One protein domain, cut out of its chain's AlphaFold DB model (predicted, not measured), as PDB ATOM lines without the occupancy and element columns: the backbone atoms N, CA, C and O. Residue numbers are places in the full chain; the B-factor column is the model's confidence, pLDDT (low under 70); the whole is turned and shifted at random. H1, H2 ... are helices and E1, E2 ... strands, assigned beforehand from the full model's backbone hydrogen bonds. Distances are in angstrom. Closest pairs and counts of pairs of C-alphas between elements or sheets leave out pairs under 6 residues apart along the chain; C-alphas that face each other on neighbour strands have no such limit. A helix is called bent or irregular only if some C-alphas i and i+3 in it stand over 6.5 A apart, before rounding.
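Overview. This is residues 355 to 512 of the 514 residues of an uncharacterized protein of Cystobacter ferrugineus (UniProt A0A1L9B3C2). Two groups of helices follow each other along an elongated body: toward one end the hairpin of H1 and H2 with H3 crossing it, and next to it H4, H5 and H6 packed round H8. The small two-stranded hairpin E1 and E2, with H7 packed on E1, lies toward the end far from H1. The printed part has 158 residues with eight named helices and two named strands, in the order H1 to H7, E1, E2, H8; the sheet E1 - E2 is antiparallel and the class is mostly helix. The whole is compact, with a radius of gyration of the C-alphas of 16.2 A and spans of 50 by 30 by 30 A.

Arrangement. H1, residues 355 to 367, and H2, residues 375 to 389, touch as a helical hairpin at a shallow tilt of 31 degrees, opposite ways; their closest C-alphas, of Ala 359 and Gln 382, are 5.6 A apart. H3, residues 401 to 414, touches H2 at a steep tilt of 64 degrees, with residues 381 to 385 of H2 alone; the closest C-alphas, of Gly 385 and Val 408, are 5.8 A apart. H4, residues 422 to 433, and H5, residues 436 to 448, form a helical hairpin that only just touches, with 3 pairs of C-alphas within 8 A, the closest being Leu 430 and Val 439 at 6.4 A. H6, residues 451 to 458, is only just irregular: C-alphas 452 and 455 are 6.7 A apart. H7, residues 472 to 481, touches H5, closest at the C-alphas of Ser 438 and Leu 478, 5.9 A. E1, residues 484 to 486, and E2, residues 497 to 499, are an antiparallel hairpin, with N 485 and O 498 at 2.9 A and N 498 and O 485 at 2.8 A, within hydrogen-bond range. H8, residues 502 to 511, is the hub; its closest C-alpha pairs are Glu 423 and Ala 509 with H4, 5.1 A, Ala 446 and Arg 507 with H5, 4.8 A, and Ile 454 and Ala 504 with H6, 5.1 A. H8 and H2 only just touch, with 3 pairs within 8 A, the closest being Phe 388 and Tyr 505 at 6.4 A. H1 and H8 are apart. Every O i to N i+4 pair is within hydrogen-bond range in H1, H3, H4, H5, H7 and H8, against 9 of 11 in H2 and 2 of 4 in H6.

Along the chain. H1 begins at C-alpha 355 (-30.621, 4.366, -27.621) and measures 19.0 A from first to last C-alpha, H2 20.6 A, H3 19.8 A and H5 18.7 A. H8 ends at C-alpha 511 (-37.632, -10.676, -16.852).

Size, cuts and confidence. The C-alphas of Thr 374 and His 493, the two farthest apart, are 51.0 A apart. The printed part has no cut. The links H2 to H3 and H6 to H7 are long. The mean pLDDT of the printed part is 83.4; residues 368, 370, 414 to 419 and 512 are under 70.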
ATOM      1  N   ARG A 355     -29.462   3.797 -28.333       82.00
ATOM      2  CA  ARG A 355     -30.621   4.366 -27.621       82.00
ATOM      3  C   ARG A 355     -30.729   5.883 -27.805       82.00
ATOM      4  O   ARG A 355     -31.804   6.376 -28.135       82.00
ATOM      5  N   ASP A 356     -29.612   6.603 -27.700       79.94
ATOM      6  CA  ASP A 356     -29.586   8.058 -27.918       79.94
ATOM      7  C   ASP A 356     -29.968   8.409 -29.369       79.94
ATOM      8  O   ASP A 356     -30.733   9.339 -29.629       79.94
ATOM      9  N   SER A 357     -29.511   7.597 -30.329       78.50
ATOM     10  CA  SER A 357     -29.853   7.764 -31.747       78.50
ATOM     11  C   SER A 357     -31.336   7.521 -32.027       78.50
ATOM     12  O   SER A 357     -31.901   8.150 -32.918       78.50
ATOM     13  N   ALA A 358     -31.960   6.599 -31.291       79.62
ATOM     14  CA  ALA A 358     -33.379   6.289 -31.413       79.62
ATOM     15  C   ALA A 358     -34.251   7.460 -30.925       79.62
ATOM     16  O   ALA A 358     -35.230   7.804 -31.587       79.62
ATOM     17  N   ALA A 359     -33.855   8.135 -29.840       80.62
ATOM     18  CA  ALA A 359     -34.527   9.348 -29.366       80.62
ATOM     19  C   ALA A 359     -34.434  10.492 -30.391       80.62
ATOM     20  O   ALA A 359     -35.451  11.108 -30.723       80.62
ATOM     21  N   MET A 360     -33.246  10.715 -30.965       79.25
ATOM     22  CA  MET A 360     -33.064  11.680 -32.061       79.25
ATOM     23  C   MET A 360     -33.898  11.314 -33.295       79.25
ATOM     24  O   MET A 360     -34.398  12.193 -33.993       79.25
ATOM     25  N   ALA A 361     -34.059  10.020 -33.587       77.44
ATOM     26  CA  ALA A 361     -34.861   9.578 -34.718       77.44
ATOM     27  C   ALA A 361     -36.348   9.918 -34.548       77.44
ATOM     28  O   ALA A 361     -36.986  10.314 -35.519       77.44
ATOM     29  N   VAL A 362     -36.886   9.817 -33.326       79.81
ATOM     30  CA  VAL A 362     -38.266  10.228 -33.002       79.81
ATOM     31  C   VAL A 362     -38.444  11.734 -33.161       79.81
ATOM     32  O   VAL A 362     -39.439  12.161 -33.738       79.81
ATOM     33  N   GLU A 363     -37.472  12.530 -32.716       81.00
ATOM     34  CA  GLU A 363     -37.484  13.987 -32.893       81.00
ATOM     35  C   GLU A 363     -37.532  14.365 -34.377       81.00
ATOM     36  O   GLU A 363     -38.472  15.022 -34.819       81.00
ATOM     37  N   ARG A 364     -36.588  13.857 -35.180       75.06
ATOM     38  CA  ARG A 364     -36.550  14.118 -36.629       75.06
ATOM     39  C   ARG A 364     -37.767  13.589 -37.365       75.06
ATOM     40  O   ARG A 364     -38.226  14.198 -38.324       75.06
ATOM     41  N   TRP A 365     -38.287  12.446 -36.941       76.25
ATOM     42  CA  TRP A 365     -39.526  11.916 -37.484       76.25
ATOM     43  C   TRP A 365     -40.728  12.811 -37.158       76.25
ATOM     44  O   TRP A 365     -41.579  13.001 -38.025       76.25
ATOM     45  N   GLY A 366     -40.777  13.394 -35.956       75.12
ATOM     46  CA  GLY A 366     -41.795  14.363 -35.556       75.12
ATOM     47  C   GLY A 366     -41.741  15.664 -36.360       75.12
ATOM     48  O   GLY A 366     -42.795  16.194 -36.713       75.12
ATOM     49  N   GLU A 367     -40.540  16.138 -36.713       75.25
ATOM     50  CA  GLU A 367     -40.331  17.329 -37.559       75.25
ATOM     51  C   GLU A 367     -40.940  17.180 -38.963       75.25
ATOM     52  O   GLU A 367     -41.392  18.168 -39.540       75.25
ATOM     53  N   VAL A 368     -40.959  15.961 -39.515       68.88
ATOM     54  CA  VAL A 368     -41.422  15.691 -40.891       68.88
ATOM     55  C   VAL A 368     -42.865  15.208 -40.992       68.88
ATOM     56  O   VAL A 368     -43.318  14.844 -42.077       68.88
ATOM     57  N   GLN A 369     -43.604  15.185 -39.882       71.38
ATOM     58  CA  GLN A 369     -45.038  14.908 -39.926       71.38
ATOM     59  C   GLN A 369     -45.799  16.059 -40.600       71.38
ATOM     60  O   GLN A 369     -45.378  17.215 -40.578       71.38
ATOM     61  N   GLY A 370     -46.947  15.742 -41.201       65.62
ATOM     62  CA  GLY A 370     -47.855  16.725 -41.790       65.62
ATOM     63  C   GLY A 370     -49.173  16.799 -41.014       65.62
ATOM     64  O   GLY A 370     -50.065  16.007 -41.318       65.62
ATOM     65  N   PRO A 371     -49.358  17.736 -40.056       74.75
ATOM     66  CA  PRO A 371     -48.421  18.770 -39.586       74.75
ATOM     67  C   PRO A 371     -47.339  18.238 -38.617       74.75
ATOM     68  O   PRO A 371     -47.534  17.159 -38.050       74.75
ATOM     69  N   PRO A 372     -46.239  18.990 -38.382       79.75
ATOM     70  CA  PRO A 372     -45.189  18.582 -37.448       79.75
ATOM     71  C   PRO A 372     -45.722  18.363 -36.032       79.75
ATOM     72  O   PRO A 372     -46.634  19.067 -35.586       79.75
ATOM     73  N   LEU A 373     -45.137  17.403 -35.313       81.62
ATOM     74  CA  LEU A 373     -45.511  17.117 -33.926       81.62
ATOM     75  C   LEU A 373     -45.046  18.234 -32.985       81.62
ATOM     76  O   LEU A 373     -43.997  18.847 -33.189       81.62
ATOM     77  N   THR A 374     -45.811  18.489 -31.922       86.81
ATOM     78  CA  THR A 374     -45.398  19.444 -30.884       86.81
ATOM     79  C   THR A 374     -44.246  18.876 -30.042       86.81
ATOM     80  O   THR A 374     -44.127  17.654 -29.916       86.81
ATOM     81  N   PRO A 375     -43.420  19.723 -29.395       89.12
ATOM     82  CA  PRO A 375     -42.355  19.249 -28.506       89.12
ATOM     83  C   PRO A 375     -42.856  18.314 -27.397       89.12
ATOM     84  O   PRO A 375     -42.209  17.317 -27.099       89.12
ATOM     85  N   GLU A 376     -44.041  18.584 -26.840       87.56
ATOM     86  CA  GLU A 376     -44.680  17.725 -25.832       87.56
ATOM     87  C   GLU A 376     -45.035  16.341 -26.393       87.56
ATOM     88  O   GLU A 376     -44.813  15.328 -25.735       87.56
ATOM     89  N   GLN A 377     -45.544  16.277 -27.629       84.50
ATOM     90  CA  GLN A 377     -45.839  15.008 -28.297       84.50
ATOM     91  C   GLN A 377     -44.559  14.217 -28.576       84.50
ATOM     92  O   GLN A 377     -44.522  13.015 -28.328       84.50
ATOM     93  N   VAL A 378     -43.506  14.881 -29.060       86.38
ATOM     94  CA  VAL A 378     -42.197  14.255 -29.303       86.38
ATOM     95  C   VAL A 378     -41.601  13.718 -28.004       86.38
ATOM     96  O   VAL A 378     -41.171  12.567 -27.971       86.38
ATOM     97  N   GLN A 379     -41.622  14.511 -26.932       88.31
ATOM     98  CA  GLN A 379     -41.124  14.093 -25.624       88.31
ATOM     99  C   GLN A 379     -41.894  12.874 -25.105       88.31
ATOM    100  O   GLN A 379     -41.280  11.885 -24.710       88.31
ATOM    101  N   TRP A 380     -43.227  12.896 -25.174       85.75
ATOM    102  CA  TRP A 380     -44.046  11.757 -24.763       85.75
ATOM    103  C   TRP A 380     -43.706  10.487 -25.561       85.75
ATOM    104  O   TRP A 380     -43.551   9.415 -24.981       85.75
ATOM    105  N   LEU A 381     -43.518  10.591 -26.881       83.88
ATOM    106  CA  LEU A 381     -43.123   9.464 -27.739       83.88
ATOM    107  C   LEU A 381     -41.735   8.916 -27.388       83.88
ATOM    108  O   LEU A 381     -41.532   7.700 -27.391       83.88
ATOM    109  N   GLN A 382     -40.783   9.800 -27.078       86.44
ATOM    110  CA  GLN A 382     -39.456   9.412 -26.605       86.44
ATOM    111  C   GLN A 382     -39.544   8.680 -25.262       86.44
ATOM    112  O   GLN A 382     -38.918   7.635 -25.113       86.44
ATOM    113  N   GLU A 383     -40.360   9.166 -24.324       85.25
ATOM    114  CA  GLU A 383     -40.600   8.518 -23.029       85.25
ATOM    115  C   GLU A 383     -41.243   7.134 -23.188       85.25
ATOM    116  O   GLU A 383     -40.819   6.188 -22.525       85.25
ATOM    117  N   GLN A 384     -42.213   6.971 -24.099       80.06
ATOM    118  CA  GLN A 384     -42.779   5.650 -24.407       80.06
ATOM    119  C   GLN A 384     -41.727   4.712 -25.009       80.06
ATOM    120  O   GLN A 384     -41.594   3.568 -24.581       80.06
ATOM    121  N   GLY A 385     -40.942   5.197 -25.974       81.50
ATOM    122  CA  GLY A 385     -39.849   4.432 -26.570       81.50
ATOM    123  C   GLY A 385     -38.784   4.010 -25.551       81.50
ATOM    124  O   GLY A 385     -38.279   2.886 -25.604       81.50
ATOM    125  N   ASP A 386     -38.478   4.877 -24.585       84.25
ATOM    126  CA  ASP A 386     -37.470   4.632 -23.554       84.25
ATOM    127  C   ASP A 386     -37.827   3.454 -22.641       84.25
ATOM    128  O   ASP A 386     -36.939   2.729 -22.191       84.25
ATOM    129  N   GLN A 387     -39.118   3.178 -22.436       79.44
ATOM    130  CA  GLN A 387     -39.565   2.034 -21.637       79.44
ATOM    131  C   GLN A 387     -39.055   0.694 -22.187       79.44
ATOM    132  O   GLN A 387     -38.751  -0.205 -21.399       79.44
ATOM    133  N   PHE A 388     -38.906   0.574 -23.512       78.62
ATOM    134  CA  PHE A 388     -38.356  -0.614 -24.179       78.62
ATOM    135  C   PHE A 388     -36.830  -0.660 -24.135       78.62
ATOM    136  O   PHE A 388     -36.243  -1.741 -24.188       78.62
ATOM    137  N   LEU A 389     -36.186   0.507 -24.059       82.31
ATOM    138  CA  LEU A 389     -34.740   0.644 -24.219       82.31
ATOM    139  C   LEU A 389     -33.984   0.841 -22.901       82.31
ATOM    140  O   LEU A 389     -32.758   0.752 -22.890       82.31
ATOM    141  N   LYS A 390     -34.684   1.082 -21.786       83.00
ATOM    142  CA  LYS A 390     -34.084   1.407 -20.481       83.00
ATOM    143  C   LYS A 390     -33.082   0.375 -19.968       83.00
ATOM    144  O   LYS A 390     -32.179   0.742 -19.224       83.00
ATOM    145  N   SER A 391     -33.258  -0.885 -20.361       81.00
ATOM    146  CA  SER A 391     -32.419  -2.017 -19.956       81.00
ATOM    147  C   SER A 391     -31.123  -2.138 -20.760       81.00
ATOM    148  O   SER A 391     -30.328  -3.029 -20.476       81.00
ATOM    149  N   PHE A 392     -30.921  -1.280 -21.759       83.44
ATOM    150  CA  PHE A 392     -29.720  -1.236 -22.581       83.44
ATOM    151  C   PHE A 392     -28.897   0.016 -22.283       83.44
ATOM    152  O   PHE A 392     -29.458   1.100 -22.045       83.44
ATOM    153  N   ASP A 393     -27.571  -0.113 -22.353       83.62
ATOM    154  CA  ASP A 393     -26.692   1.037 -22.203       83.62
ATOM    155  C   ASP A 393     -26.857   1.992 -23.391       83.62
ATOM    156  O   ASP A 393     -27.183   1.610 -24.518       83.62
ATOM    157  N   ARG A 394     -26.623   3.286 -23.148       81.25
ATOM    158  CA  ARG A 394     -26.899   4.344 -24.137       81.25
ATOM    159  C   ARG A 394     -26.143   4.183 -25.455       81.25
ATOM    160  O   ARG A 394     -26.659   4.583 -26.497       81.25
ATOM    161  N   ASN A 395     -24.946   3.602 -25.397       80.00
ATOM    162  CA  ASN A 395     -24.039   3.446 -26.534       80.00
ATOM    163  C   ASN A 395     -24.175   2.097 -27.248       80.00
ATOM    164  O   ASN A 395     -23.551   1.907 -28.293       80.00
ATOM    165  N   ASP A 396     -24.968   1.171 -26.713       79.75
ATOM    166  CA  ASP A 396     -25.098  -0.155 -27.297       79.75
ATOM    167  C   ASP A 396     -25.848  -0.106 -28.640       79.75
ATOM    168  O   ASP A 396     -26.778   0.690 -28.807       79.75
ATOM    169  N   PRO A 397     -25.498  -0.957 -29.620       76.94
ATOM    170  CA  PRO A 397     -26.172  -1.004 -30.914       76.94
ATOM    171  C   PRO A 397     -27.445  -1.856 -30.822       76.94
ATOM    172  O   PRO A 397     -27.476  -2.968 -31.320       76.94
ATOM    173  N   VAL A 398     -28.495  -1.370 -30.166       73.69
ATOM    174  CA  VAL A 398     -29.608  -2.215 -29.681       73.69
ATOM    175  C   VAL A 398     -30.880  -2.229 -30.517       73.69
ATOM    176  O   VAL A 398     -31.800  -2.978 -30.183       73.69
ATOM    177  N   VAL A 399     -31.002  -1.407 -31.564       72.75
ATOM    178  CA  VAL A 399     -32.288  -1.305 -32.272       72.75
ATOM    179  C   VAL A 399     -32.192  -1.039 -33.766       72.75
ATOM    180  O   VAL A 399     -31.352  -0.284 -34.252       72.75
ATOM    181  N   VAL A 400     -33.125  -1.627 -34.516       73.81
ATOM    182  CA  VAL A 400     -33.399  -1.258 -35.904       73.81
ATOM    183  C   VAL A 400     -34.357  -0.055 -35.926       73.81
ATOM    184  O   VAL A 400     -35.493  -0.187 -35.465       73.81
ATOM    185  N   PRO A 401     -33.952   1.098 -36.496       71.44
ATOM    186  CA  PRO A 401     -34.732   2.336 -36.475       71.44
ATOM    187  C   PRO A 401     -36.205   2.195 -36.879       71.44
ATOM    188  O   PRO A 401     -37.087   2.742 -36.228       71.44
ATOM    189  N   PHE A 402     -36.481   1.461 -37.960       73.31
ATOM    190  CA  PHE A 402     -37.839   1.306 -38.472       73.31
ATOM    191  C   PHE A 402     -38.757   0.565 -37.496       73.31
ATOM    192  O   PHE A 402     -39.864   1.027 -37.251       73.31
ATOM    193  N   HIS A 403     -38.290  -0.535 -36.899       76.06
ATOM    194  CA  HIS A 403     -39.066  -1.297 -35.915       76.06
ATOM    195  C   HIS A 403     -39.385  -0.455 -34.684       76.06
ATOM    196  O   HIS A 403     -40.505  -0.498 -34.184       76.06
ATOM    197  N   PHE A 404     -38.428   0.356 -34.230       79.69
ATOM    198  CA  PHE A 404     -38.650   1.280 -33.121       79.69
ATOM    199  C   PHE A 404     -39.720   2.322 -33.438       79.69
ATOM    200  O   PHE A 404     -40.667   2.478 -32.675       79.69
ATOM    201  N   LEU A 405     -39.610   2.992 -34.588       77.50
ATOM    202  CA  LEU A 405     -40.608   3.974 -35.010       77.50
ATOM    203  C   LEU A 405     -41.984   3.326 -35.216       77.50
ATOM    204  O   LEU A 405     -42.987   3.941 -34.871       77.50
ATOM    205  N   GLN A 406     -42.049   2.084 -35.718       79.25
ATOM    206  CA  GLN A 406     -43.302   1.325 -35.831       79.25
ATOM    207  C   GLN A 406     -43.952   1.081 -34.477       79.25
ATOM    208  O   GLN A 406     -45.156   1.291 -34.349       79.25
ATOM    209  N   LEU A 407     -43.169   0.674 -33.478       79.31
ATOM    210  CA  LEU A 407     -43.662   0.497 -32.118       79.31
ATOM    211  C   LEU A 407     -44.168   1.824 -31.548       79.31
ATOM    212  O   LEU A 407     -45.323   1.913 -31.147       79.31
ATOM    213  N   VAL A 408     -43.339   2.870 -31.563       79.75
ATOM    214  CA  VAL A 408     -43.665   4.185 -30.984       79.75
ATOM    215  C   VAL A 408     -44.880   4.828 -31.671       79.75
ATOM    216  O   VAL A 408     -45.782   5.315 -30.991       79.75
ATOM    217  N   SER A 409     -44.968   4.760 -33.005       77.69
ATOM    218  CA  SER A 409     -46.156   5.180 -33.769       77.69
ATOM    219  C   SER A 409     -47.391   4.360 -33.391       77.69
ATOM    220  O   SER A 409     -48.475   4.915 -33.202       77.69
ATOM    221  N   TRP A 410     -47.252   3.041 -33.239       78.81
ATOM    222  CA  TRP A 410     -48.369   2.186 -32.851       78.81
ATOM    223  C   TRP A 410     -48.899   2.537 -31.454       78.81
ATOM    224  O   TRP A 410     -50.115   2.647 -31.296       78.81
ATOM    225  N   PHE A 411     -48.018   2.803 -30.481       72.94
ATOM    226  CA  PHE A 411     -48.406   3.299 -29.153       72.94
ATOM    227  C   PHE A 411     -49.194   4.606 -29.240       72.94
ATOM    228  O   PHE A 411     -50.275   4.715 -28.660       72.94
ATOM    229  N   ALA A 412     -48.690   5.562 -30.020       72.12
ATOM    230  CA  ALA A 412     -49.331   6.858 -30.230       72.12
ATOM    231  C   ALA A 412     -50.738   6.740 -30.827       72.12
ATOM    232  O   ALA A 412     -51.668   7.437 -30.419       72.12
ATOM    233  N   ASN A 413     -50.900   5.831 -31.789       71.75
ATOM    234  CA  ASN A 413     -52.157   5.635 -32.500       71.75
ATOM    235  C   ASN A 413     -53.160   4.784 -31.710       71.75
ATOM    236  O   ASN A 413     -54.364   4.894 -31.940       71.75
ATOM    237  N   SER A 414     -52.686   3.933 -30.794       66.19
ATOM    238  CA  SER A 414     -53.538   2.921 -30.173       66.19
ATOM    239  C   SER A 414     -54.184   3.333 -28.855       66.19
ATOM    240  O   SER A 414     -55.141   2.651 -28.527       66.19
ATOM    241  N   ALA A 415     -53.736   4.381 -28.133       51.75
ATOM    242  CA  ALA A 415     -54.314   5.002 -26.904       51.75
ATOM    243  C   ALA A 415     -54.802   4.086 -25.739       51.75
ATOM    244  O   ALA A 415     -55.079   4.568 -24.651       51.75
ATOM    245  N   VAL A 416     -54.885   2.771 -25.940       51.66
ATOM    246  CA  VAL A 416     -55.474   1.725 -25.087       51.66
ATOM    247  C   VAL A 416     -54.378   0.963 -24.328       51.66
ATOM    248  O   VAL A 416     -54.659   0.054 -23.563       51.66
ATOM    249  N   VAL A 417     -53.110   1.343 -24.512       53.97
ATOM    250  CA  VAL A 417     -51.962   0.749 -23.801       53.97
ATOM    251  C   VAL A 417     -51.800   1.352 -22.395       53.97
ATOM    252  O   VAL A 417     -50.987   0.883 -21.606       53.97
ATOM    253  N   GLU A 418     -52.558   2.390 -22.028       58.25
ATOM    254  CA  GLU A 418     -52.489   2.939 -20.670       58.25
ATOM    255  C   GLU A 418     -52.863   1.863 -19.632       58.25
ATOM    256  O   GLU A 418     -54.019   1.469 -19.503       58.25
ATOM    257  N   GLY A 419     -51.855   1.373 -18.900       66.19
ATOM    258  CA  GLY A 419     -51.986   0.321 -17.887       66.19
ATOM    259  C   GLY A 419     -51.586  -1.095 -18.329       66.19
ATOM    260  O   GLY A 419     -51.563  -1.983 -17.478       66.19
ATOM    261  N   GLU A 420     -51.243  -1.331 -19.603       75.12
ATOM    262  CA  GLU A 420     -50.677  -2.615 -20.058       75.12
ATOM    263  C   GLU A 420     -49.186  -2.717 -19.686       75.12
ATOM    264  O   GLU A 420     -48.442  -1.734 -19.741       75.12
ATOM    265  N   SER A 421     -48.711  -3.921 -19.344       82.56
ATOM    266  CA  SER A 421     -47.269  -4.150 -19.191       82.56
ATOM    267  C   SER A 421     -46.561  -4.119 -20.554       82.56
ATOM    268  O   SER A 421     -47.153  -4.426 -21.591       82.56
ATOM    269  N   THR A 422     -45.256  -3.819 -20.566       82.31
ATOM    270  CA  THR A 422     -44.421  -3.840 -21.786       82.31
ATOM    271  C   THR A 422     -44.547  -5.165 -22.550       82.31
ATOM    272  O   THR A 422     -44.576  -5.178 -23.779       82.31
ATOM    273  N   GLU A 423     -44.662  -6.285 -21.833       88.00
ATOM    274  CA  GLU A 423     -44.858  -7.613 -22.423       88.00
ATOM    275  C   GLU A 423     -46.208  -7.727 -23.143       88.00
ATOM    276  O   GLU A 423     -46.251  -8.148 -24.300       88.00
ATOM    277  N   GLN A 424     -47.299  -7.329 -22.482       87.31
ATOM    278  CA  GLN A 424     -48.652  -7.391 -23.045       87.31
ATOM    279  C   GLN A 424     -48.755  -6.556 -24.321       87.31
ATOM    280  O   GLN A 424     -49.261  -7.035 -25.338       87.31
ATOM    281  N   ALA A 425     -48.194  -5.347 -24.290       84.44
ATOM    282  CA  ALA A 425     -48.170  -4.458 -25.436       84.44
ATOM    283  C   ALA A 425     -47.393  -5.047 -26.626       84.44
ATOM    284  O   ALA A 425     -47.881  -5.023 -27.757       84.44
ATOM    285  N   LEU A 426     -46.209  -5.630 -26.384       86.94
ATOM    286  CA  LEU A 426     -45.404  -6.273 -27.431       86.94
ATOM    287  C   LEU A 426     -46.109  -7.495 -28.031       86.94
ATOM    288  O   LEU A 426     -46.106  -7.666 -29.250       86.94
ATOM    289  N   LEU A 427     -46.740  -8.335 -27.204       89.62
ATOM    290  CA  LEU A 427     -47.497  -9.496 -27.681       89.62
ATOM    291  C   LEU A 427     -48.727  -9.081 -28.494       89.62
ATOM    292  O   LEU A 427     -49.032  -9.719 -29.505       89.62
ATOM    293  N   ARG A 428     -49.404  -7.995 -28.103       87.31
ATOM    294  CA  ARG A 428     -50.520  -7.425 -28.866       87.31
ATOM    295  C   ARG A 428     -50.050  -6.892 -30.218       87.31
ATOM    296  O   ARG A 428     -50.609  -7.286 -31.241       87.31
ATOM    297  N   TYR A 429     -48.974  -6.104 -30.237       86.06
ATOM    298  CA  TYR A 429     -48.350  -5.614 -31.470       86.06
ATOM    299  C   TYR A 429     -47.969  -6.764 -32.419       86.06
ATOM    300  O   TYR A 429     -48.320  -6.750 -33.599       86.06
ATOM    301  N   LEU A 430     -47.306  -7.808 -31.905       88.06
ATOM    302  CA  LEU A 430     -46.941  -8.992 -32.690       88.06
ATOM    303  C   LEU A 430     -48.177  -9.740 -33.216       88.06
ATOM    304  O   LEU A 430     -48.191 -10.163 -34.373       88.06
ATOM    305  N   GLY A 431     -49.223  -9.879 -32.397       86.62
ATOM    306  CA  GLY A 431     -50.480 -10.543 -32.752       86.62
ATOM    307  C   GLY A 431     -51.297  -9.832 -33.833       86.62
ATOM    308  O   GLY A 431     -52.027 -10.492 -34.569       86.62
ATOM    309  N   GLU A 432     -51.159  -8.513 -33.960       85.56
ATOM    310  CA  GLU A 432     -51.783  -7.728 -35.033       85.56
ATOM    311  C   GLU A 432     -51.022  -7.838 -36.367       85.56
ATOM    312  O   GLU A 432     -51.612  -7.657 -37.433       85.56
ATOM    313  N   LYS A 433     -49.714  -8.131 -36.327       82.19
ATOM    314  CA  LYS A 433     -48.836  -8.168 -37.512       82.19
ATOM    315  C   LYS A 433     -48.576  -9.570 -38.059       82.19
ATOM    316  O   LYS A 433     -48.234  -9.699 -39.235       82.19
ATOM    317  N   HIS A 434     -48.722 -10.606 -37.238       86.38
ATOM    318  CA  HIS A 434     -48.312 -11.968 -37.576       86.38
ATOM    319  C   HIS A 434     -49.379 -13.012 -37.226       86.38
ATOM    320  O   HIS A 434     -50.269 -12.793 -36.406       86.38
ATOM    321  N   PHE A 435     -49.269 -14.197 -37.835       87.38
ATOM    322  CA  PHE A 435     -50.122 -15.329 -37.485       87.38
ATOM    323  C   PHE A 435     -49.888 -15.771 -36.035       87.38
ATOM    324  O   PHE A 435     -48.764 -15.761 -35.531       87.38
ATOM    325  N   ARG A 436     -50.954 -16.234 -35.368       90.19
ATOM    326  CA  ARG A 436     -50.898 -16.680 -33.961       90.19
ATOM    327  C   ARG A 436     -49.860 -17.776 -33.714       90.19
ATOM    328  O   ARG A 436     -49.268 -17.812 -32.640       90.19
ATOM    329  N   SER A 437     -49.670 -18.683 -34.668       91.38
ATOM    330  CA  SER A 437     -48.660 -19.740 -34.593       91.38
ATOM    331  C   SER A 437     -47.247 -19.149 -34.562       91.38
ATOM    332  O   SER A 437     -46.483 -19.474 -33.657       91.38
ATOM    333  N   SER A 438     -46.954 -18.170 -35.420       92.00
ATOM    334  CA  SER A 438     -45.648 -17.509 -35.483       92.00
ATOM    335  C   SER A 438     -45.359 -16.744 -34.194       92.00
ATOM    336  O   SER A 438     -44.266 -16.859 -33.644       92.00
ATOM    337  N   VAL A 439     -46.362 -16.042 -33.650       93.50
ATOM    338  CA  VAL A 439     -46.245 -15.336 -32.362       93.50
ATOM    339  C   VAL A 439     -45.965 -16.309 -31.217       93.50
ATOM    340  O   VAL A 439     -45.077 -16.045 -30.416       93.50
ATOM    341  N   ARG A 440     -46.641 -17.465 -31.156       94.31
ATOM    342  CA  ARG A 440     -46.384 -18.487 -30.120       94.31
ATOM    343  C   ARG A 440     -44.968 -19.053 -30.189       94.31
ATOM    344  O   ARG A 440     -44.333 -19.254 -29.156       94.31
ATOM    345  N   ILE A 441     -44.470 -19.327 -31.395       94.81
ATOM    346  CA  ILE A 441     -43.103 -19.828 -31.588       94.81
ATOM    347  C   ILE A 441     -42.093 -18.743 -31.179       94.81
ATOM    348  O   ILE A 441     -41.133 -19.034 -30.464       94.81
ATOM    349  N   PHE A 442     -42.330 -17.493 -31.577       94.56
ATOM    350  CA  PHE A 442     -41.481 -16.348 -31.238       94.56
ATOM    351  C   PHE A 442     -41.473 -16.046 -29.734       94.56
ATOM    352  O   PHE A 442     -40.432 -15.772 -29.143       94.56
ATOM    353  N   GLU A 443     -42.620 -16.182 -29.079       94.88
ATOM    354  CA  GLU A 443     -42.737 -16.053 -27.635       94.88
ATOM    355  C   GLU A 443     -41.935 -17.140 -26.901       94.88
ATOM    356  O   GLU A 443     -41.269 -16.860 -25.901       94.88
ATOM    357  N   ARG A 444     -41.965 -18.382 -27.403       93.19
ATOM    358  CA  ARG A 444     -41.153 -19.483 -26.871       93.19
ATOM    359  C   ARG A 444     -39.661 -19.206 -27.044       93.19
ATOM    360  O   ARG A 444     -38.917 -19.427 -26.094       93.19
ATOM    361  N   LEU A 445     -39.244 -18.688 -28.206       94.19
ATOM    362  CA  LEU A 445     -37.867 -18.229 -28.444       94.19
ATOM    363  C   LEU A 445     -37.440 -17.191 -27.405       94.19
ATOM    364  O   LEU A 445     -36.388 -17.343 -26.788       94.19
ATOM    365  N   ALA A 446     -38.281 -16.185 -27.162       94.50
ATOM    366  CA  ALA A 446     -38.010 -15.162 -26.160       94.50
ATOM    367  C   ALA A 446     -37.922 -15.739 -24.740       94.50
ATOM    368  O   ALA A 446     -37.193 -15.204 -23.923       94.50
ATOM    369  N   SER A 447     -38.619 -16.828 -24.411       92.12
ATOM    370  CA  SER A 447     -38.521 -17.450 -23.079       92.12
ATOM    371  C   SER A 447     -37.226 -18.243 -22.867       92.12
ATOM    372  O   SER A 447     -36.754 -18.332 -21.734       92.12
ATOM    373  N   VAL A 448     -36.655 -18.820 -23.932       92.56
ATOM    374  CA  VAL A 448     -35.444 -19.662 -23.864       92.56
ATOM    375  C   VAL A 448     -34.163 -18.930 -24.269       92.56
ATOM    376  O   VAL A 448     -33.085 -19.509 -24.177       92.56
ATOM    377  N   MET A 449     -34.264 -17.670 -24.707       94.50
ATOM    378  CA  MET A 449     -33.120 -16.865 -25.138       94.50
ATOM    379  C   MET A 449     -32.071 -16.733 -24.018       94.50
ATOM    380  O   MET A 449     -32.401 -16.203 -22.944       94.50
ATOM    381  N   PRO A 450     -30.815 -17.160 -24.273       94.00
ATOM    382  CA  PRO A 450     -29.698 -16.941 -23.365       94.00
ATOM    383  C   PRO A 450     -29.458 -15.455 -23.107       94.00
ATOM    384  O   PRO A 450     -29.660 -14.615 -23.982       94.00
ATOM    385  N   ASP A 451     -28.979 -15.129 -21.912       91.19
ATOM    386  CA  ASP A 451     -28.744 -13.738 -21.516       91.19
ATOM    387  C   ASP A 451     -27.674 -13.062 -22.384       91.19
ATOM    388  O   ASP A 451     -27.843 -11.910 -22.782       91.19
ATOM    389  N   ASP A 452     -26.643 -13.819 -22.765       90.88
ATOM    390  CA  ASP A 452     -25.564 -13.372 -23.653       90.88
ATOM    391  C   ASP A 452     -26.054 -13.037 -25.075       90.88
ATOM    392  O   ASP A 452     -25.423 -12.249 -25.787       90.88
ATOM    393  N   ASP A 453     -27.197 -13.595 -25.489       93.62
ATOM    394  CA  ASP A 453     -27.774 -13.362 -26.811       93.62
ATOM    395  C   ASP A 453     -28.722 -12.159 -26.842       93.62
ATOM    396  O   ASP A 453     -29.003 -11.654 -27.926       93.62
ATOM    397  N   ILE A 454     -29.167 -11.626 -25.695       91.56
ATOM    398  CA  ILE A 454     -30.104 -10.485 -25.639       91.56
ATOM    399  C   ILE A 454     -29.548  -9.290 -26.423       91.56
ATOM    400  O   ILE A 454     -30.222  -8.751 -27.304       91.56
ATOM    401  N   MET A 455     -28.299  -8.909 -26.143       88.88
ATOM    402  CA  MET A 455     -27.642  -7.786 -26.818       88.88
ATOM    403  C   MET A 455     -27.411  -8.061 -28.299       88.88
ATOM    404  O   MET A 455     -27.603  -7.180 -29.135       88.88
ATOM    405  N   ARG A 456     -27.035  -9.299 -28.639       89.38
ATOM    406  CA  ARG A 456     -26.802  -9.706 -30.026       89.38
ATOM    407  C   ARG A 456     -28.099  -9.655 -30.826       89.38
ATOM    408  O   ARG A 456     -28.118  -9.043 -31.888       89.38
ATOM    409  N   CYS A 457     -29.192 -10.208 -30.308       90.38
ATOM    410  CA  CYS A 457     -30.500 -10.177 -30.956       90.38
ATOM    411  C   CYS A 457     -31.053  -8.752 -31.078       90.38
ATOM    412  O   CYS A 457     -31.543  -8.382 -32.143       90.38
ATOM    413  N   ALA A 458     -30.921  -7.921 -30.039       88.12
ATOM    414  CA  ALA A 458     -31.314  -6.512 -30.108       88.12
ATOM    415  C   ALA A 458     -30.536  -5.766 -31.216       88.12
ATOM    416  O   ALA A 458     -31.114  -5.043 -32.030       88.12
ATOM    417  N   ALA A 459     -29.245  -6.072 -31.355       83.88
ATOM    418  CA  ALA A 459     -28.389  -5.598 -32.438       83.88
ATOM    419  C   ALA A 459     -28.631  -6.264 -33.803       83.88
ATOM    420  O   ALA A 459     -27.870  -6.023 -34.742       83.88
ATOM    421  N   SER A 460     -29.638  -7.138 -33.935       86.38
ATOM    422  CA  SER A 460     -29.836  -7.999 -35.110       86.38
ATOM    423  C   SER A 460     -28.602  -8.831 -35.495       86.38
ATOM    424  O   SER A 460     -28.514  -9.314 -36.619       86.38
ATOM    425  N   SER A 461     -27.644  -9.013 -34.590       88.06
ATOM    426  CA  SER A 461     -26.407  -9.749 -34.838       88.06
ATOM    427  C   SER A 461     -26.655 -11.260 -34.913       88.06
ATOM    428  O   SER A 461     -27.559 -11.765 -34.243       88.06
ATOM    429  N   PRO A 462     -25.851 -12.001 -35.701       90.88
ATOM    430  CA  PRO A 462     -25.927 -13.457 -35.752       90.88
ATOM    431  C   PRO A 462     -25.709 -14.116 -34.387       90.88
ATOM    432  O   PRO A 462     -24.793 -13.743 -33.649       90.88
ATOM    433  N   VAL A 463     -26.507 -15.141 -34.099       93.62
ATOM    434  CA  VAL A 463     -26.416 -16.011 -32.920       93.62
ATOM    435  C   VAL A 463     -26.430 -17.478 -33.345       93.62
ATOM    436  O   VAL A 463     -26.896 -17.824 -34.434       93.62
ATOM    437  N   GLU A 464     -25.905 -18.354 -32.491       92.62
ATOM    438  CA  GLU A 464     -25.950 -19.796 -32.735       92.62
ATOM    439  C   GLU A 464     -27.394 -20.299 -32.706       92.62
ATOM    440  O   GLU A 464     -28.181 -19.901 -31.854       92.62
ATOM    441  N   SER A 465     -27.765 -21.195 -33.621       89.50
ATOM    442  CA  SER A 465     -29.137 -21.723 -33.678       89.50
ATOM    443  C   SER A 465     -29.412 -22.821 -32.645       89.50
ATOM    444  O   SER A 465     -30.563 -23.024 -32.254       89.50
ATOM    445  N   ALA A 466     -28.367 -23.508 -32.169       88.25
ATOM    446  CA  ALA A 466     -28.481 -24.661 -31.275       88.25
ATOM    447  C   ALA A 466     -29.246 -24.392 -29.956       88.25
ATOM    448  O   ALA A 466     -30.102 -25.212 -29.619       88.25
ATOM    449  N   PRO A 467     -29.035 -23.269 -29.232       88.44
ATOM    450  CA  PRO A 467     -29.745 -22.982 -27.977       88.44
ATOM    451  C   PRO A 467     -31.265 -22.854 -28.127       88.44
ATOM    452  O   PRO A 467     -32.006 -23.036 -27.164       88.44
ATOM    453  N   TYR A 468     -31.740 -22.551 -29.334       89.88
ATOM    454  CA  TYR A 468     -33.145 -22.264 -29.607       89.88
ATOM    455  C   TYR A 468     -33.955 -23.494 -30.042       89.88
ATOM    456  O   TYR A 468     -35.185 -23.426 -30.058       89.88
ATOM    457  N   ALA A 469     -33.281 -24.599 -30.397       85.12
ATOM    458  CA  ALA A 469     -33.872 -25.895 -30.758       85.12
ATOM    459  C   ALA A 469     -35.098 -25.804 -31.699       85.12
ATOM    460  O   ALA A 469     -36.101 -26.497 -31.509       85.12
ATOM    461  N   LEU A 470     -35.041 -24.927 -32.708       86.50
ATOM    462  CA  LEU A 470     -36.133 -24.747 -33.666       86.50
ATOM    463  C   LEU A 470     -36.288 -25.992 -34.547       86.50
ATOM    464  O   LEU A 470     -35.334 -26.431 -35.187       86.50
ATOM    465  N   SER A 471     -37.510 -26.528 -34.621       89.75
ATOM    466  CA  SER A 471     -37.854 -27.524 -35.637       89.75
ATOM    467  C   SER A 471     -37.798 -26.901 -37.039       89.75
ATOM    468  O   SER A 471     -37.929 -25.685 -37.193       89.75
ATOM    469  N   GLU A 472     -37.639 -27.721 -38.081       85.94
ATOM    470  CA  GLU A 472     -37.617 -27.235 -39.471       85.94
ATOM    471  C   GLU A 472     -38.906 -26.474 -39.833       85.94
ATOM    472  O   GLU A 472     -38.854 -25.427 -40.479       85.94
ATOM    473  N   SER A 473     -40.060 -26.946 -39.347       88.69
ATOM    474  CA  SER A 473     -41.347 -26.269 -39.535       88.69
ATOM    475  C   SER A 473     -41.411 -24.925 -38.815       88.69
ATOM    476  O   SER A 473     -41.834 -23.943 -39.421       88.69
ATOM    477  N   ASP A 474     -40.954 -24.860 -37.558       91.19
ATOM    478  CA  ASP A 474     -40.969 -23.617 -36.780       91.19
ATOM    479  C   ASP A 474     -40.040 -22.572 -37.398       91.19
ATOM    480  O   ASP A 474     -40.397 -21.399 -37.519       91.19
ATOM    481  N   ARG A 475     -38.848 -23.002 -37.827       88.19
ATOM    482  CA  ARG A 475     -37.885 -22.140 -38.511       88.19
ATOM    483  C   ARG A 475     -38.484 -21.573 -39.794       88.19
ATOM    484  O   ARG A 475     -38.458 -20.360 -39.982       88.19
ATOM    485  N   LYS A 476     -39.069 -22.425 -40.639       84.69
ATOM    486  CA  LYS A 476     -39.694 -22.003 -41.900       84.69
ATOM    487  C   LYS A 476     -40.838 -21.018 -41.671       84.69
ATOM    488  O   LYS A 476     -40.979 -20.059 -42.424       84.69
ATOM    489  N   GLU A 477     -41.643 -21.234 -40.636       88.62
ATOM    490  CA  GLU A 477     -42.734 -20.329 -40.285       88.62
ATOM    491  C   GLU A 477     -42.219 -18.950 -39.832       88.62
ATOM    492  O   GLU A 477     -42.709 -17.916 -40.292       88.62
ATOM    493  N   LEU A 478     -41.190 -18.910 -38.984       89.81
ATOM    494  CA  LEU A 478     -40.587 -17.648 -38.549       89.81
ATOM    495  C   LEU A 478     -39.847 -16.921 -39.679       89.81
ATOM    496  O   LEU A 478     -39.894 -15.691 -39.739       89.81
ATOM    497  N   GLU A 479     -39.208 -17.653 -40.593       85.81
ATOM    498  CA  GLU A 479     -38.587 -17.094 -41.800       85.81
ATOM    499  C   GLU A 479     -39.625 -16.477 -42.745       85.81
ATOM    500  O   GLU A 479     -39.408 -15.387 -43.280       85.81
ATOM    501  N   GLN A 480     -40.794 -17.110 -42.890       80.06
ATOM    502  CA  GLN A 480     -41.927 -16.555 -43.640       80.06
ATOM    503  C   GLN A 480     -42.472 -15.273 -43.008       80.06
ATOM    504  O   GLN A 480     -42.781 -14.318 -43.720       80.06
ATOM    505  N   ALA A 481     -42.556 -15.232 -41.677       80.56
ATOM    506  CA  ALA A 481     -42.961 -14.042 -40.936       80.56
ATOM    507  C   ALA A 481     -41.883 -12.937 -40.924       80.56
ATOM    508  O   ALA A 481     -42.171 -11.808 -40.525       80.56
ATOM    509  N   GLY A 482     -40.652 -13.243 -41.355       80.88
ATOM    510  CA  GLY A 482     -39.504 -12.337 -41.292       80.88
ATOM    511  C   GLY A 482     -38.963 -12.112 -39.877       80.88
ATOM    512  O   GLY A 482     -38.241 -11.141 -39.670       80.88
ATOM    513  N   LEU A 483     -39.313 -12.986 -38.928       88.19
ATOM    514  CA  LEU A 483     -38.943 -12.907 -37.510       88.19
ATOM    515  C   LEU A 483     -37.630 -13.640 -37.187       88.19
ATOM    516  O   LEU A 483     -36.989 -13.366 -36.173       88.19
ATOM    517  N   VAL A 484     -37.227 -14.574 -38.050       89.75
ATOM    518  CA  VAL A 484     -35.924 -15.250 -38.030       89.75
ATOM    519  C   VAL A 484     -35.395 -15.302 -39.458       89.75
ATOM    520  O   VAL A 484     -36.166 -15.346 -40.411       89.75
ATOM    521  N   ARG A 485     -34.076 -15.267 -39.626       86.94
ATOM    522  CA  ARG A 485     -33.404 -15.383 -40.927       86.94
ATOM    523  C   ARG A 485     -32.013 -15.999 -40.758       86.94
ATOM    524  O   ARG A 485     -31.475 -15.933 -39.653       86.94
ATOM    525  N   PRO A 486     -31.403 -16.573 -41.806       86.44
ATOM    526  CA  PRO A 486     -30.013 -17.000 -41.744       86.44
ATOM    527  C   PRO A 486     -29.080 -15.795 -41.583       86.44
ATOM    528  O   PRO A 486     -29.380 -14.690 -42.046       86.44
ATOM    529  N   ALA A 487     -27.940 -16.014 -40.930       86.50
ATOM    530  CA  ALA A 487     -26.878 -15.016 -40.834       86.50
ATOM    531  C   ALA A 487     -26.258 -14.701 -42.203       86.50
ATOM    532  O   ALA A 487     -25.978 -13.538 -42.498       86.50
ATOM    533  N   MET A 488     -26.111 -15.729 -43.042       85.06
ATOM    534  CA  MET A 488     -25.667 -15.628 -44.425       85.06
ATOM    535  C   MET A 488     -26.574 -16.482 -45.310       85.06
ATOM    536  O   MET A 488     -26.683 -17.692 -45.137       85.06
ATOM    537  N   ALA A 489     -27.279 -15.837 -46.231       81.38
ATOM    538  CA  ALA A 489     -28.231 -16.498 -47.105       81.38
ATOM    539  C   ALA A 489     -27.497 -17.262 -48.216       81.38
ATOM    540  O   ALA A 489     -26.612 -16.709 -48.872       81.38
ATOM    541  N   GLY A 490     -27.887 -18.517 -48.457       72.88
ATOM    542  CA  GLY A 490     -27.268 -19.356 -49.484       72.88
ATOM    543  C   GLY A 490     -25.920 -19.988 -49.111       72.88
ATOM    544  O   GLY A 490     -25.351 -20.663 -49.968       72.88
ATOM    545  N   ASP A 491     -25.424 -19.822 -47.876       78.00
ATOM    546  CA  ASP A 491     -24.300 -20.612 -47.354       78.00
ATOM    547  C   ASP A 491     -24.808 -21.738 -46.435       78.00
ATOM    548  O   ASP A 491     -25.211 -21.470 -45.302       78.00
ATOM    549  N   PRO A 492     -24.773 -23.008 -46.880       70.50
ATOM    550  CA  PRO A 492     -25.218 -24.137 -46.066       70.50
ATOM    551  C   PRO A 492     -24.290 -24.435 -44.877       70.50
ATOM    552  O   PRO A 492     -24.659 -25.232 -44.012       70.50
ATOM    553  N   HIS A 493     -23.090 -23.847 -44.830       81.62
ATOM    554  CA  HIS A 493     -22.133 -24.036 -43.743       81.62
ATOM    555  C   HIS A 493     -22.316 -23.035 -42.595       81.62
ATOM    556  O   HIS A 493     -21.867 -23.321 -41.484       81.62
ATOM    557  N   ASP A 494     -22.994 -21.903 -42.819       83.31
ATOM    558  CA  ASP A 494     -23.319 -20.952 -41.753       83.31
ATOM    559  C   ASP A 494     -24.643 -21.334 -41.075       83.31
ATOM    560  O   ASP A 494     -25.742 -21.046 -41.552       83.31
ATOM    561  N   THR A 495     -24.544 -22.003 -39.927       85.62
ATOM    562  CA  THR A 495     -25.708 -22.450 -39.146       85.62
ATOM    563  C   THR A 495     -26.292 -21.368 -38.242       85.62
ATOM    564  O   THR A 495     -27.271 -21.630 -37.530       85.62
ATOM    565  N   ARG A 496     -25.698 -20.170 -38.220       91.44
ATOM    566  CA  ARG A 496     -26.146 -19.071 -37.365       91.44
ATOM    567  C   ARG A 496     -27.408 -18.433 -37.925       91.44
ATOM    568  O   ARG A 496     -27.655 -18.392 -39.133       91.44
ATOM    569  N   ILE A 497     -28.201 -17.886 -37.020       91.69
ATOM    570  CA  ILE A 497     -29.449 -17.200 -37.336       91.69
ATOM    571  C   ILE A 497     -29.406 -15.775 -36.808       91.69
ATOM    572  O   ILE A 497     -28.694 -15.456 -35.863       91.69
ATOM    573  N   VAL A 498     -30.200 -14.910 -37.413       90.25
ATOM    574  CA  VAL A 498     -30.532 -13.598 -36.881       90.25
ATOM    575  C   VAL A 498     -31.997 -13.634 -36.484       90.25
ATOM    576  O   VAL A 498     -32.864 -13.940 -37.305       90.25
ATOM    577  N   ILE A 499     -32.262 -13.310 -35.225       91.88
ATOM    578  CA  ILE A 499     -33.606 -13.204 -34.662       91.88
ATOM    579  C   ILE A 499     -33.996 -11.723 -34.651       91.88
ATOM    580  O   ILE A 499     -33.151 -10.862 -34.407       91.88
ATOM    581  N   ASP A 500     -35.258 -11.423 -34.947       90.50
ATOM    582  CA  ASP A 500     -35.775 -10.056 -34.933       90.50
ATOM    583  C   ASP A 500     -35.582  -9.385 -33.548       90.50
ATOM    584  O   ASP A 500     -35.845 -10.032 -32.523       90.50
ATOM    585  N   PRO A 501     -35.147  -8.104 -33.485       89.44
ATOM    586  CA  PRO A 501     -34.894  -7.388 -32.229       89.44
ATOM    587  C   PRO A 501     -36.055  -7.393 -31.236       89.44
ATOM    588  O   PRO A 501     -35.823  -7.354 -30.026       89.44
ATOM    589  N   LEU A 502     -37.299  -7.502 -31.719       90.19
ATOM    590  CA  LEU A 502     -38.480  -7.599 -30.857       90.19
ATOM    591  C   LEU A 502     -38.405  -8.788 -29.888       90.19
ATOM    592  O   LEU A 502     -38.989  -8.731 -28.807       90.19
ATOM    593  N   CYS A 503     -37.659  -9.844 -30.229       92.81
ATOM    594  CA  CYS A 503     -37.463 -11.005 -29.362       92.81
ATOM    595  C   CYS A 503     -36.674 -10.639 -28.098       92.81
ATOM    596  O   CYS A 503     -37.027 -11.068 -27.000       92.81
ATOM    597  N   ALA A 504     -35.642  -9.800 -28.237       91.81
ATOM    598  CA  ALA A 504     -34.849  -9.316 -27.110       91.81
ATOM    599  C   ALA A 504     -35.680  -8.402 -26.197       91.81
ATOM    600  O   ALA A 504     -35.611  -8.518 -24.972       91.81
ATOM    601  N   TYR A 505     -36.523  -7.544 -26.779       89.75
ATOM    602  CA  TYR A 505     -37.421  -6.676 -26.006       89.75
ATOM    603  C   TYR A 505     -38.457  -7.495 -25.240       89.75
ATOM    604  O   TYR A 505     -38.677  -7.256 -24.054       89.75
ATOM    605  N   LEU A 506     -39.024  -8.521 -25.879       91.56
ATOM    606  CA  LEU A 506     -39.949  -9.444 -25.228       91.56
ATOM    607  C   LEU A 506     -39.263 -10.244 -24.107       91.56
ATOM    608  O   LEU A 506     -39.829 -10.380 -23.023       91.56
ATOM    609  N   ARG A 507     -38.028 -10.725 -24.319       92.75
ATOM    610  CA  ARG A 507     -37.225 -11.417 -23.290       92.75
ATOM    611  C   ARG A 507     -37.017 -10.546 -22.053       92.75
ATOM    612  O   ARG A 507     -37.149 -11.039 -20.933       92.75
ATOM    613  N   LEU A 508     -36.678  -9.273 -22.245       89.69
ATOM    614  CA  LEU A 508     -36.442  -8.327 -21.154       89.69
ATOM    615  C   LEU A 508     -37.733  -7.927 -20.438       89.69
ATOM    616  O   LEU A 508     -37.745  -7.858 -19.207       89.69
ATOM    617  N   ALA A 509     -38.822  -7.733 -21.183       87.31
ATOM    618  CA  ALA A 509     -40.135  -7.474 -20.606       87.31
ATOM    619  C   ALA A 509     -40.566  -8.623 -19.678       87.31
ATOM    620  O   ALA A 509     -40.966  -8.367 -18.550       87.31
ATOM    621  N   LYS A 510     -40.341  -9.879 -20.087       86.44
ATOM    622  CA  LYS A 510     -40.614 -11.083 -19.277       86.44
ATOM    623  C   LYS A 510     -39.751 -11.222 -18.018       86.44
ATOM    624  O   LYS A 510     -40.134 -11.915 -17.080       86.44
ATOM    625  N   LYS A 511     -38.550 -10.634 -18.006       79.88
ATOM    626  CA  LYS A 511     -37.632 -10.676 -16.852       79.88
ATOM    627  C   LYS A 511     -37.929  -9.614 -15.803       79.88
ATOM    628  O   LYS A 511     -37.524  -9.776 -14.653       79.88
ATOM    629  N   THR A 512     -38.550  -8.514 -16.204       63.84
ATOM    630  CA  THR A 512     -38.773  -7.370 -15.325       63.84
ATOM    631  C   THR A 512     -40.108  -7.588 -14.613       63.84
ATOM    632  O   THR A 512     -41.127  -7.617 -15.297       63.84
TER     633      THR A 512